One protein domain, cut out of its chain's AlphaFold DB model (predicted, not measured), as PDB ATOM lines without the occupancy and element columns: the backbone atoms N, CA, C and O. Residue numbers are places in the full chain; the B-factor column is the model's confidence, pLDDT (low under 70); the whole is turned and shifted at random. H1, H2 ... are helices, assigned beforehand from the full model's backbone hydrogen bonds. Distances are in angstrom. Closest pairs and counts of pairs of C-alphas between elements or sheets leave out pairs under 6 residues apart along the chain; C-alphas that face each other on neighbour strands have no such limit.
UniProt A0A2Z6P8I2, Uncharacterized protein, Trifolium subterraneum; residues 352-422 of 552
ATOM      1  N   GLY A 352      45.625  53.534 -51.252       86.88
ATOM      2  CA  GLY A 352      46.589  53.423 -52.344       86.88
ATOM      3  C   GLY A 352      47.878  54.191 -52.067       86.88
ATOM      4  O   GLY A 352      48.972  53.636 -52.181       86.88
ATOM      5  N   GLY A 353      47.768  55.436 -51.605       88.38
ATOM      6  CA  GLY A 353      48.937  56.233 -51.248       88.38
ATOM      7  C   GLY A 353      49.682  55.705 -50.016       88.38
ATOM      8  O   GLY A 353      50.910  55.693 -50.023       88.38
ATOM      9  N   ILE A 354      48.988  55.164 -49.003       89.88
ATOM     10  CA  ILE A 354      49.636  54.458 -47.877       89.88
ATOM     11  C   ILE A 354      50.459  53.269 -48.391       89.88
ATOM     12  O   ILE A 354      51.597  53.075 -47.958       89.88
ATOM     13  N   TYR A 355      49.910  52.485 -49.326       91.50
ATOM     14  CA  TYR A 355      50.635  51.370 -49.930       91.50
ATOM     15  C   TYR A 355      51.881  51.846 -50.684       91.50
ATOM     16  O   TYR A 355      52.979  51.376 -50.383       91.50
ATOM     17  N   LYS A 356      51.732  52.828 -51.580       92.31
ATOM     18  CA  LYS A 356      52.834  53.455 -52.330       92.31
ATOM     19  C   LYS A 356      53.947  53.961 -51.408       92.31
ATOM     20  O   LYS A 356      55.116  53.637 -51.610       92.31
ATOM     21  N   LEU A 357      53.589  54.678 -50.338       92.88
ATOM     22  CA  LEU A 357      54.535  55.160 -49.327       92.88
ATOM     23  C   LEU A 357      55.260  54.010 -48.619       92.88
ATOM     24  O   LEU A 357      56.462  54.111 -48.397       92.88
ATOM     25  N   SER A 358      54.556  52.918 -48.296       94.06
ATOM     26  CA  SER A 358      55.156  51.734 -47.659       94.06
ATOM     27  C   SER A 358      56.135  50.979 -48.560       94.06
ATOM     28  O   SER A 358      56.989  50.250 -48.064       94.06
ATOM     29  N   ARG A 359      55.981  51.125 -49.880       94.00
ATOM     30  CA  ARG A 359      56.838  50.518 -50.902       94.00
ATOM     31  C   ARG A 359      58.020  51.400 -51.291       94.00
ATOM     32  O   ARG A 359      58.863  50.922 -52.038       94.00
ATOM     33  N   GLU A 360      58.036  52.658 -50.842       92.69
ATOM     34  CA  GLU A 360      58.982  53.697 -51.279       92.69
ATOM     35  C   GLU A 360      59.059  53.855 -52.812       92.69
ATOM     36  O   GLU A 360      60.046  54.340 -53.351       92.69
ATOM     37  N   ALA A 361      57.981  53.483 -53.505       91.94
ATOM     38  CA  ALA A 361      57.859  53.473 -54.958       91.94
ATOM     39  C   ALA A 361      56.518  54.111 -55.325       91.94
ATOM     40  O   ALA A 361      55.495  53.433 -55.434       91.94
ATOM     41  N   LEU A 362      56.501  55.439 -55.414       90.44
ATOM     42  CA  LEU A 362      55.275  56.219 -55.559       90.44
ATOM     43  C   LEU A 362      54.724  56.156 -56.982       90.44
ATOM     44  O   LEU A 362      53.509  56.053 -57.169       90.44
ATOM     45  N   LEU A 363      55.623  56.198 -57.964       88.00
ATOM     46  CA  LEU A 363      55.280  56.191 -59.383       88.00
ATOM     47  C   LEU A 363      55.040  54.770 -59.899       88.00
ATOM     48  O   LEU A 363      54.263  54.581 -60.826       88.00
ATOM     49  N   THR A 364      55.682  53.775 -59.281       89.81
ATOM     50  CA  THR A 364      55.698  52.404 -59.808       89.81
ATOM     51  C   THR A 364      54.749  51.458 -59.084       89.81
ATOM     52  O   THR A 364      54.047  50.694 -59.742       89.81
ATOM     53  N   ALA A 365      54.711  51.470 -57.746       92.81
ATOM     54  CA  ALA A 365      53.882  50.528 -56.997       92.81
ATOM     55  C   ALA A 365      52.405  50.915 -57.064       92.81
ATOM     56  O   ALA A 365      52.074  52.092 -56.998       92.81
ATOM     57  N   GLU A 366      51.513  49.934 -57.089       91.69
ATOM     58  CA  GLU A 366      50.066  50.143 -57.043       91.69
ATOM     59  C   GLU A 366      49.461  49.215 -55.993       91.69
ATOM     60  O   GLU A 366      49.979  48.120 -55.766       91.69
ATOM     61  N   LEU A 367      48.407  49.655 -55.296       90.94
ATOM     62  CA  LEU A 367      47.771  48.809 -54.283       90.94
ATOM     63  C   LEU A 367      47.199  47.561 -54.972       90.94
ATOM     64  O   LEU A 367      46.264  47.705 -55.764       90.94
ATOM     65  N   PRO A 368      47.684  46.343 -54.644       92.00
ATOM     66  CA  PRO A 368      47.229  45.145 -55.324       92.00
ATOM     67  C   PRO A 368      45.721  44.974 -55.180       92.00
ATOM     68  O   PRO A 368      45.140  45.252 -54.126       92.00
ATOM     69  N   SER A 369      45.096  44.439 -56.220       87.88
ATOM     70  CA  SER A 369      43.657  44.183 -56.254       87.88
ATOM     71  C   SER A 369      43.248  42.889 -55.543       87.88
ATOM     72  O   SER A 369      42.081  42.699 -55.195       87.88
ATOM     73  N   ARG A 370      44.200  41.969 -55.332       84.69
ATOM     74  CA  ARG A 370      43.972  40.665 -54.690       84.69
ATOM     75  C   ARG A 370      45.098  40.312 -53.727       84.69
ATOM     76  O   ARG A 370      46.223  40.767 -53.896       84.69
ATOM     77  N   PHE A 371      44.776  39.533 -52.702       86.81
ATOM     78  CA  PHE A 371      45.729  38.997 -51.739       86.81
ATOM     79  C   PHE A 371      45.799  37.495 -51.971       86.81
ATOM     80  O   PHE A 371      44.834  36.775 -51.694       86.81
ATOM     81  N   THR A 372      46.923  37.036 -52.510       87.88
ATOM     82  CA  THR A 372      47.162  35.627 -52.841       87.88
ATOM     83  C   THR A 372      47.678  34.884 -51.610       87.88
ATOM     84  O   THR A 372      46.972  34.068 -51.020       87.88
ATOM     85  N   ALA A 373      48.886  35.223 -51.165       86.12
ATOM     86  CA  ALA A 373      49.560  34.645 -50.019       86.12
ATOM     87  C   ALA A 373      50.451  35.685 -49.337       86.12
ATOM     88  O   ALA A 373      51.018  36.577 -49.967       86.12
ATOM     89  N   ARG A 374      50.659  35.517 -48.028       88.25
ATOM     90  CA  ARG A 374      51.541  36.402 -47.252       88.25
ATOM     91  C   ARG A 374      52.988  36.394 -47.759       88.25
ATOM     92  O   ARG A 374      53.655  37.409 -47.637       88.25
ATOM     93  N   ALA A 375      53.456  35.269 -48.301       88.56
ATOM     94  CA  ALA A 375      54.805  35.140 -48.853       88.56
ATOM     95  C   ALA A 375      55.007  35.959 -50.142       88.56
ATOM     96  O   ALA A 375      56.121  36.407 -50.406       88.56
ATOM     97  N   ASN A 376      53.933  36.197 -50.902       89.56
ATOM     98  CA  ASN A 376      53.973  36.944 -52.160       89.56
ATOM     99  C   ASN A 376      53.686  38.433 -51.958       89.56
ATOM    100  O   ASN A 376      54.183  39.272 -52.704       89.56
ATOM    101  N   TRP A 377      52.932  38.780 -50.912       91.25
ATOM    102  CA  TRP A 377      52.642  40.171 -50.593       91.25
ATOM    103  C   TRP A 377      53.919  40.968 -50.290       91.25
ATOM    104  O   TRP A 377      54.853  40.487 -49.644       91.25
ATOM    105  N   ARG A 378      53.938  42.225 -50.729       94.62
ATOM    106  CA  ARG A 378      55.024  43.184 -50.498       94.62
ATOM    107  C   ARG A 378      54.440  44.508 -50.011       94.62
ATOM    108  O   ARG A 378      53.326  44.855 -50.392       94.62
ATOM    109  N   GLY A 379      55.191  45.247 -49.195       92.44
ATOM    110  CA  GLY A 379      54.718  46.467 -48.527       92.44
ATOM    111  C   GLY A 379      53.854  46.192 -47.293       92.44
ATOM    112  O   GLY A 379      53.809  45.070 -46.782       92.44
ATOM    113  N   SER A 380      53.159  47.219 -46.803       91.06
ATOM    114  CA  SER A 380      52.259  47.090 -45.649       91.06
ATOM    115  C   SER A 380      51.118  46.111 -45.931       91.06
ATOM    116  O   SER A 380      50.546  46.109 -47.020       91.06
ATOM    117  N   LEU A 381      50.763  45.277 -44.948       89.00
ATOM    118  CA  LEU A 381      49.642  44.346 -45.092       89.00
ATOM    119  C   LEU A 381      48.316  45.117 -45.184       89.00
ATOM    120  O   LEU A 381      48.187  46.165 -44.547       89.00
ATOM    121  N   PRO A 382      47.281  44.579 -45.862       86.69
ATOM    122  CA  PRO A 382      45.979  45.243 -45.967       86.69
ATOM    123  C   PRO A 382      45.390  45.658 -44.613       86.69
ATOM    124  O   PRO A 382      44.798  46.725 -44.483       86.69
ATOM    125  N   ARG A 383      45.613  44.843 -43.574       82.00
ATOM    126  CA  ARG A 383      45.210  45.160 -42.199       82.00
ATOM    127  C   ARG A 383      45.893  46.424 -41.667       82.00
ATOM    128  O   ARG A 383      45.230  47.244 -41.043       82.00
ATOM    129  N   ASP A 384      47.192  46.578 -41.898       85.19
ATOM    130  CA  ASP A 384      47.964  47.717 -41.396       85.19
ATOM    131  C   ASP A 384      47.610  48.997 -42.167       85.19
ATOM    132  O   ASP A 384      47.453  50.055 -41.559       85.19
ATOM    133  N   ILE A 385      47.372  48.881 -43.481       86.19
ATOM    134  CA  ILE A 385      46.855  49.973 -44.322       86.19
ATOM    135  C   ILE A 385      45.507  50.459 -43.786       86.19
ATOM    136  O   ILE A 385      45.329  51.655 -43.562       86.19
ATOM    137  N   LEU A 386      44.574  49.539 -43.517       81.06
ATOM    138  CA  LEU A 386      43.278  49.894 -42.944       81.06
ATOM    139  C   LEU A 386      43.394  50.495 -41.546       81.06
ATOM    140  O   LEU A 386      42.659  51.430 -41.246       81.06
ATOM    141  N   CYS A 387      44.277  49.985 -40.683       77.12
ATOM    142  CA  CYS A 387      44.488  50.570 -39.359       77.12
ATOM    143  C   CYS A 387      44.985  52.016 -39.464       77.12
ATOM    144  O   CYS A 387      44.436  52.883 -38.786       77.12
ATOM    145  N   ASN A 388      45.952  52.285 -40.343       76.19
ATOM    146  CA  ASN A 388      46.458  53.636 -40.587       76.19
ATOM    147  C   ASN A 388      45.367  54.549 -41.160       76.19
ATOM    148  O   ASN A 388      45.160  55.655 -40.670       76.19
ATOM    149  N   PHE A 389      44.597  54.058 -42.130       76.69
ATOM    150  CA  PHE A 389      43.490  54.799 -42.731       76.69
ATOM    151  C   PHE A 389      42.339  55.071 -41.741       76.69
ATOM    152  O   PHE A 389      41.788  56.168 -41.694       76.69
ATOM    153  N   SER A 390      42.004  54.105 -40.880       65.81
ATOM    154  CA  SER A 390      40.926  54.223 -39.883       65.81
ATOM    155  C   SER A 390      41.236  55.233 -38.776       65.81
ATOM    156  O   SER A 390      40.319  55.727 -38.129       65.81
ATOM    157  N   ILE A 391      42.509  55.567 -38.541       60.41
ATOM    158  CA  ILE A 391      42.867  56.684 -37.653       60.41
ATOM    159  C   ILE A 391      42.361  58.012 -38.243       60.41
ATOM    160  O   ILE A 391      41.992  58.915 -37.493       60.41
ATOM    161  N   HIS A 392      42.286  58.126 -39.572       57.12
ATOM    162  CA  HIS A 392      41.800  59.326 -40.256       57.12
ATOM    163  C   HIS A 392      40.270  59.399 -40.335       57.12
ATOM    164  O   HIS A 392      39.712  60.491 -40.254       57.12
ATOM    165  N   ILE A 393      39.580  58.259 -40.428       54.56
ATOM    166  CA  ILE A 393      38.115  58.188 -40.477       54.56
ATOM    167  C   ILE A 393      37.619  57.615 -39.155       54.56
ATOM    168  O   ILE A 393      37.646  56.408 -38.941       54.56
ATOM    169  N   SER A 394      37.162  58.486 -38.255       51.66
ATOM    170  CA  SER A 394      36.640  58.116 -36.932       51.66
ATOM    171  C   SER A 394      35.379  57.240 -37.030       51.66
ATOM    172  O   SER A 394      34.265  57.701 -36.807       51.66
ATOM    173  N   SER A 395      35.542  55.954 -37.334       45.59
ATOM    174  CA  SER A 395      34.490  54.941 -37.319       45.59
ATOM    175  C   SER A 395      34.977  53.729 -36.533       45.59
ATOM    176  O   SER A 395      35.645  52.829 -37.042       45.59
ATOM    177  N   LYS A 396      34.616  53.685 -35.246       43.00
ATOM    178  CA  LYS A 396      34.860  52.522 -34.375       43.00
ATOM    179  C   LYS A 396      34.156  51.251 -34.859       43.00
ATOM    180  O   LYS A 396      34.580  50.157 -34.491       43.00
ATOM    181  N   ASN A 397      33.113  51.386 -35.680       43.78
ATOM    182  CA  ASN A 397      32.377  50.249 -36.226       43.78
ATOM    183  C   ASN A 397      33.240  49.458 -37.222       43.78
ATOM    184  O   ASN A 397      33.235  48.231 -37.164       43.78
ATOM    185  N   LEU A 398      34.072  50.141 -38.020       48.62
ATOM    186  CA  LEU A 398      35.016  49.502 -38.946       48.62
ATOM    187  C   LEU A 398      36.067  48.664 -38.193       48.62
ATOM    188  O   LEU A 398      36.394  47.540 -38.564       48.62
ATOM    189  N   PHE A 399      36.558  49.196 -37.069       47.56
ATOM    190  CA  PHE A 399      37.623  48.578 -36.275       47.56
ATOM    191  C   PHE A 399      37.194  47.257 -35.616       47.56
ATOM    192  O   PHE A 399      38.019  46.362 -35.429       47.56
ATOM    193  N   ARG A 400      35.908  47.109 -35.267       46.84
ATOM    194  CA  ARG A 400      35.387  45.911 -34.592       46.84
ATOM    195  C   ARG A 400      35.264  44.714 -35.538       46.84
ATOM    196  O   ARG A 400      35.567  43.605 -35.117       46.84
ATOM    197  N   GLU A 401      34.891  44.930 -36.800       48.84
ATOM    198  CA  GLU A 401      34.839  43.868 -37.820       48.84
ATOM    199  C   GLU A 401      36.243  43.418 -38.258       48.84
ATOM    200  O   GLU A 401      36.497  42.220 -38.389       48.84
ATOM    201  N   ILE A 402      37.193  44.357 -38.365       49.28
ATOM    202  CA  ILE A 402      38.606  44.071 -38.676       49.28
ATOM    203  C   ILE A 402      39.287  43.299 -37.530       49.28
ATOM    204  O   ILE A 402      40.064  42.372 -37.769       49.28
ATOM    205  N   LEU A 403      39.003  43.651 -36.268       47.16
ATOM    206  CA  LEU A 403      39.524  42.929 -35.099       47.16
ATOM    207  C   LEU A 403      38.839  41.575 -34.867       47.16
ATOM    208  O   LEU A 403      39.460  40.695 -34.274       47.16
ATOM    209  N   ALA A 404      37.612  41.380 -35.363       49.97
ATOM    210  CA  ALA A 404      36.883  40.112 -35.281       49.97
ATOM    211  C   ALA A 404      37.463  39.000 -36.183       49.97
ATOM    212  O   ALA A 404      36.900  37.909 -36.249       49.97
ATOM    213  N   GLY A 405      38.599  39.240 -36.847       40.28
ATOM    214  CA  GLY A 405      39.367  38.199 -37.532       40.28
ATOM    215  C   GLY A 405      38.779  37.752 -38.869       40.28
ATOM    216  O   GLY A 405      39.133  36.678 -39.351       40.28
ATOM    217  N   GLN A 406      37.903  38.548 -39.486       49.03
ATOM    218  CA  GLN A 406      37.453  38.262 -40.847       49.03
ATOM    219  C   GLN A 406      38.602  38.483 -41.847       49.03
ATOM    220  O   GLN A 406      39.424  39.384 -41.685       49.03
ATOM    221  N   ALA A 407      38.686  37.592 -42.838       55.41
ATOM    222  CA  ALA A 407      39.840  37.370 -43.710       55.41
ATOM    223  C   ALA A 407      40.481  38.657 -44.270       55.41
ATOM    224  O   ALA A 407      39.793  39.609 -44.631       55.41
ATOM    225  N   ILE A 408      41.812  38.643 -44.433       55.59
ATOM    226  CA  ILE A 408      42.622  39.724 -45.039       55.59
ATOM    227  C   ILE A 408      42.035  40.206 -46.384       55.59
ATOM    228  O   ILE A 408      42.124  41.388 -46.710       55.59
ATOM    229  N   GLN A 409      41.368  39.314 -47.121       54.50
ATOM    230  CA  GLN A 409      40.649  39.620 -48.362       54.50
ATOM    231  C   GLN A 409      39.517  40.644 -48.174       54.50
ATOM    232  O   GLN A 409      39.391  41.560 -48.982       54.50
ATOM    233  N   ASN A 410      38.742  40.562 -47.088       55.28
ATOM    234  CA  ASN A 410      37.692  41.541 -46.795       55.28
ATOM    235  C   ASN A 410      38.306  42.913 -46.508       55.28
ATOM    236  O   ASN A 410      37.842  43.922 -47.029       55.28
ATOM    237  N   CYS A 411      39.402  42.943 -45.740       56.56
ATOM    238  CA  CYS A 411      40.133  44.178 -45.463       56.56
ATOM    239  C   CYS A 411      40.614  44.861 -46.759       56.56
ATOM    240  O   CYS A 411      40.510  46.075 -46.916       56.56
ATOM    241  N   GLN A 412      41.106  44.077 -47.714       59.59
ATOM    242  CA  GLN A 412      41.562  44.594 -48.999       59.59
ATOM    243  C   GLN A 412      40.416  45.121 -49.872       59.59
ATOM    244  O   GLN A 412      40.540  46.200 -50.447       59.59
ATOM    245  N   LEU A 413      39.292  44.397 -49.949       58.41
ATOM    246  CA  LEU A 413      38.101  44.854 -50.675       58.41
ATOM    247  C   LEU A 413      37.618  46.210 -50.153       58.41
ATOM    248  O   LEU A 413      37.343  47.106 -50.949       58.41
ATOM    249  N   TYR A 414      37.602  46.390 -48.831       60.31
ATOM    250  CA  TYR A 414      37.274  47.676 -48.219       60.31
ATOM    251  C   TYR A 414      38.303  48.762 -48.544       60.31
ATOM    252  O   TYR A 414      37.911  49.859 -48.929       60.31
ATOM    253  N   ALA A 415      39.604  48.466 -48.457       56.16
ATOM    254  CA  ALA A 415      40.650  49.423 -48.822       56.16
ATOM    255  C   ALA A 415      40.496  49.912 -50.276       56.16
ATOM    256  O   ALA A 415      40.588  51.110 -50.536       56.16
ATOM    257  N   MET A 416      40.179  49.011 -51.211       59.72
ATOM    258  CA  MET A 416      39.924  49.365 -52.612       59.72
ATOM    259  C   MET A 416      38.649  50.192 -52.799       59.72
ATOM    260  O   MET A 416      38.652  51.150 -53.570       59.72
ATOM    261  N   GLN A 417      37.558  49.847 -52.106       56.91
ATOM    262  CA  GLN A 417      36.321  50.637 -52.140       56.91
ATOM    263  C   GLN A 417      36.550  52.056 -51.606       56.91
ATOM    264  O   GLN A 417      36.099  53.020 -52.222       56.91
ATOM    265  N   CYS A 418      37.304  52.191 -50.510       52.44
ATOM    266  CA  CYS A 418      37.689  53.489 -49.965       52.44
ATOM    267  C   CYS A 418      38.542  54.293 -50.954       52.44
ATOM    268  O   CYS A 418      38.296  55.487 -51.109       52.44
ATOM    269  N   ASN A 419      39.483  53.649 -51.655       58.09
ATOM    270  CA  ASN A 419      40.323  54.310 -52.659       58.09
ATOM    271  C   ASN A 419      39.474  54.932 -53.782       58.09
ATOM    272  O   ASN A 419      39.565  56.132 -54.017       58.09
ATOM    273  N   LYS A 420      38.545  54.155 -54.356       54.81
ATOM    274  CA  LYS A 420      37.629  54.611 -55.421       54.81
ATOM    275  C   LYS A 420      36.678  55.730 -54.987       54.81
ATOM    276  O   LYS A 420      36.220  56.512 -55.806       54.81
ATOM    277  N   SER A 421      36.331  55.789 -53.699       43.00
ATOM    278  CA  SER A 421      35.413  56.809 -53.169       43.00
ATOM    279  C   SER A 421      36.076  58.162 -52.868       43.00
ATOM    280  O   SER A 421      35.364  59.147 -52.683       43.00
ATOM    281  N   ILE A 422      37.412  58.209 -52.785       49.34
ATOM    282  CA  ILE A 422      38.191  59.390 -52.355       49.34
ATOM    283  C   ILE A 422      38.937  60.053 -53.528       49.34
ATOM    284  O   ILE A 422      39.433  61.170 -53.384       49.34
TER     285      ILE A 422
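AT A GLANCE: This is residues 352 to 422 of the 552 residues of an uncharacterized protein of Trifolium subterraneum (UniProt A0A2Z6P8I2). A helical hairpin, H2 and H3, is crossed by the longest helix, H4, which packs on H2; H1 sits at a steep angle to H2 and H4 on the side away from H3. A long looping stretch without a named element, residues 360 to 381, runs from H1 round to H2 and, with H1, makes one end of the longest axis, while H3 makes the other. The printed part has 71 residues with four named helices, in the order H1, H2, H3, H4, and no named strand; its class is all helix. It is compact, with a radius of gyration of the C-alphas of 11.8 A and spans of 33 by 26 by 17 A.

IN THESE COORDINATES: H1 covers residues 352 to 359, 10.7 A from first to last C-alpha, and begins with C-alpha 352 at (46.589, 53.423, -52.344). After residues 360 to 381, H2 covers residues 382 to 392, 15.8 A, with C-alpha 382 at (45.979, 45.243, -45.967). H3 follows at residues 396 to 403, 10.7 A. H4 covers residues 408 to 422, 21.4 A, and ends with C-alpha 422 at (38.191, 59.390, -52.355).

HOW THE PARTS SIT: H2 is the hub and touches the three other helices. H1 and H2 only just touch, with 3 pairs of C-alphas within 8 A; the closest C-alphas, of Ile 354 and Ile 385, are 6.4 A apart, and the helices run opposite ways at a steep tilt of 59 degrees. H2 and H3 form a helical hairpin, opposite ways at a shallow tilt of 16 degrees; their closest C-alphas, of Ser 390 and Phe 399, are 7.5 A apart. H2 and H4 touch with 10 pairs within 8 A, the closest C-alphas being those of Pro 382 and Gln 412 at 5.4 A; they run the same way at a steep tilt of 43 degrees. H4 only just touches H1, with 3 pairs and with its residues 415 to 419 alone; the closest C-alphas, of Gly 352 and Asn 419, are 6.3 A apart. H3 and H4 are close but not clearly touching, with the C-alphas of Ile 402 and Cys 411 closest at 7.0 A. H1 and H3 are apart. In H1 and H4 every O i to N i+4 pair is within hydrogen-bond range; in H2 6 of 7 are, and in H3 3 of 4.

THE WHOLE: The two C-alphas farthest apart, of Leu 363 and Ala 404, are 34.3 A apart. The printed part has no cut. The link from H1 to H2 is long, with 22 residues, and the links from H2 to H3 and from H3 to H4 are tight. Residues 392 to 397 stand free. The mean pLDDT of the printed part is 71.8, and residues 390 to 422 are under 70; H3 has a mean of 47.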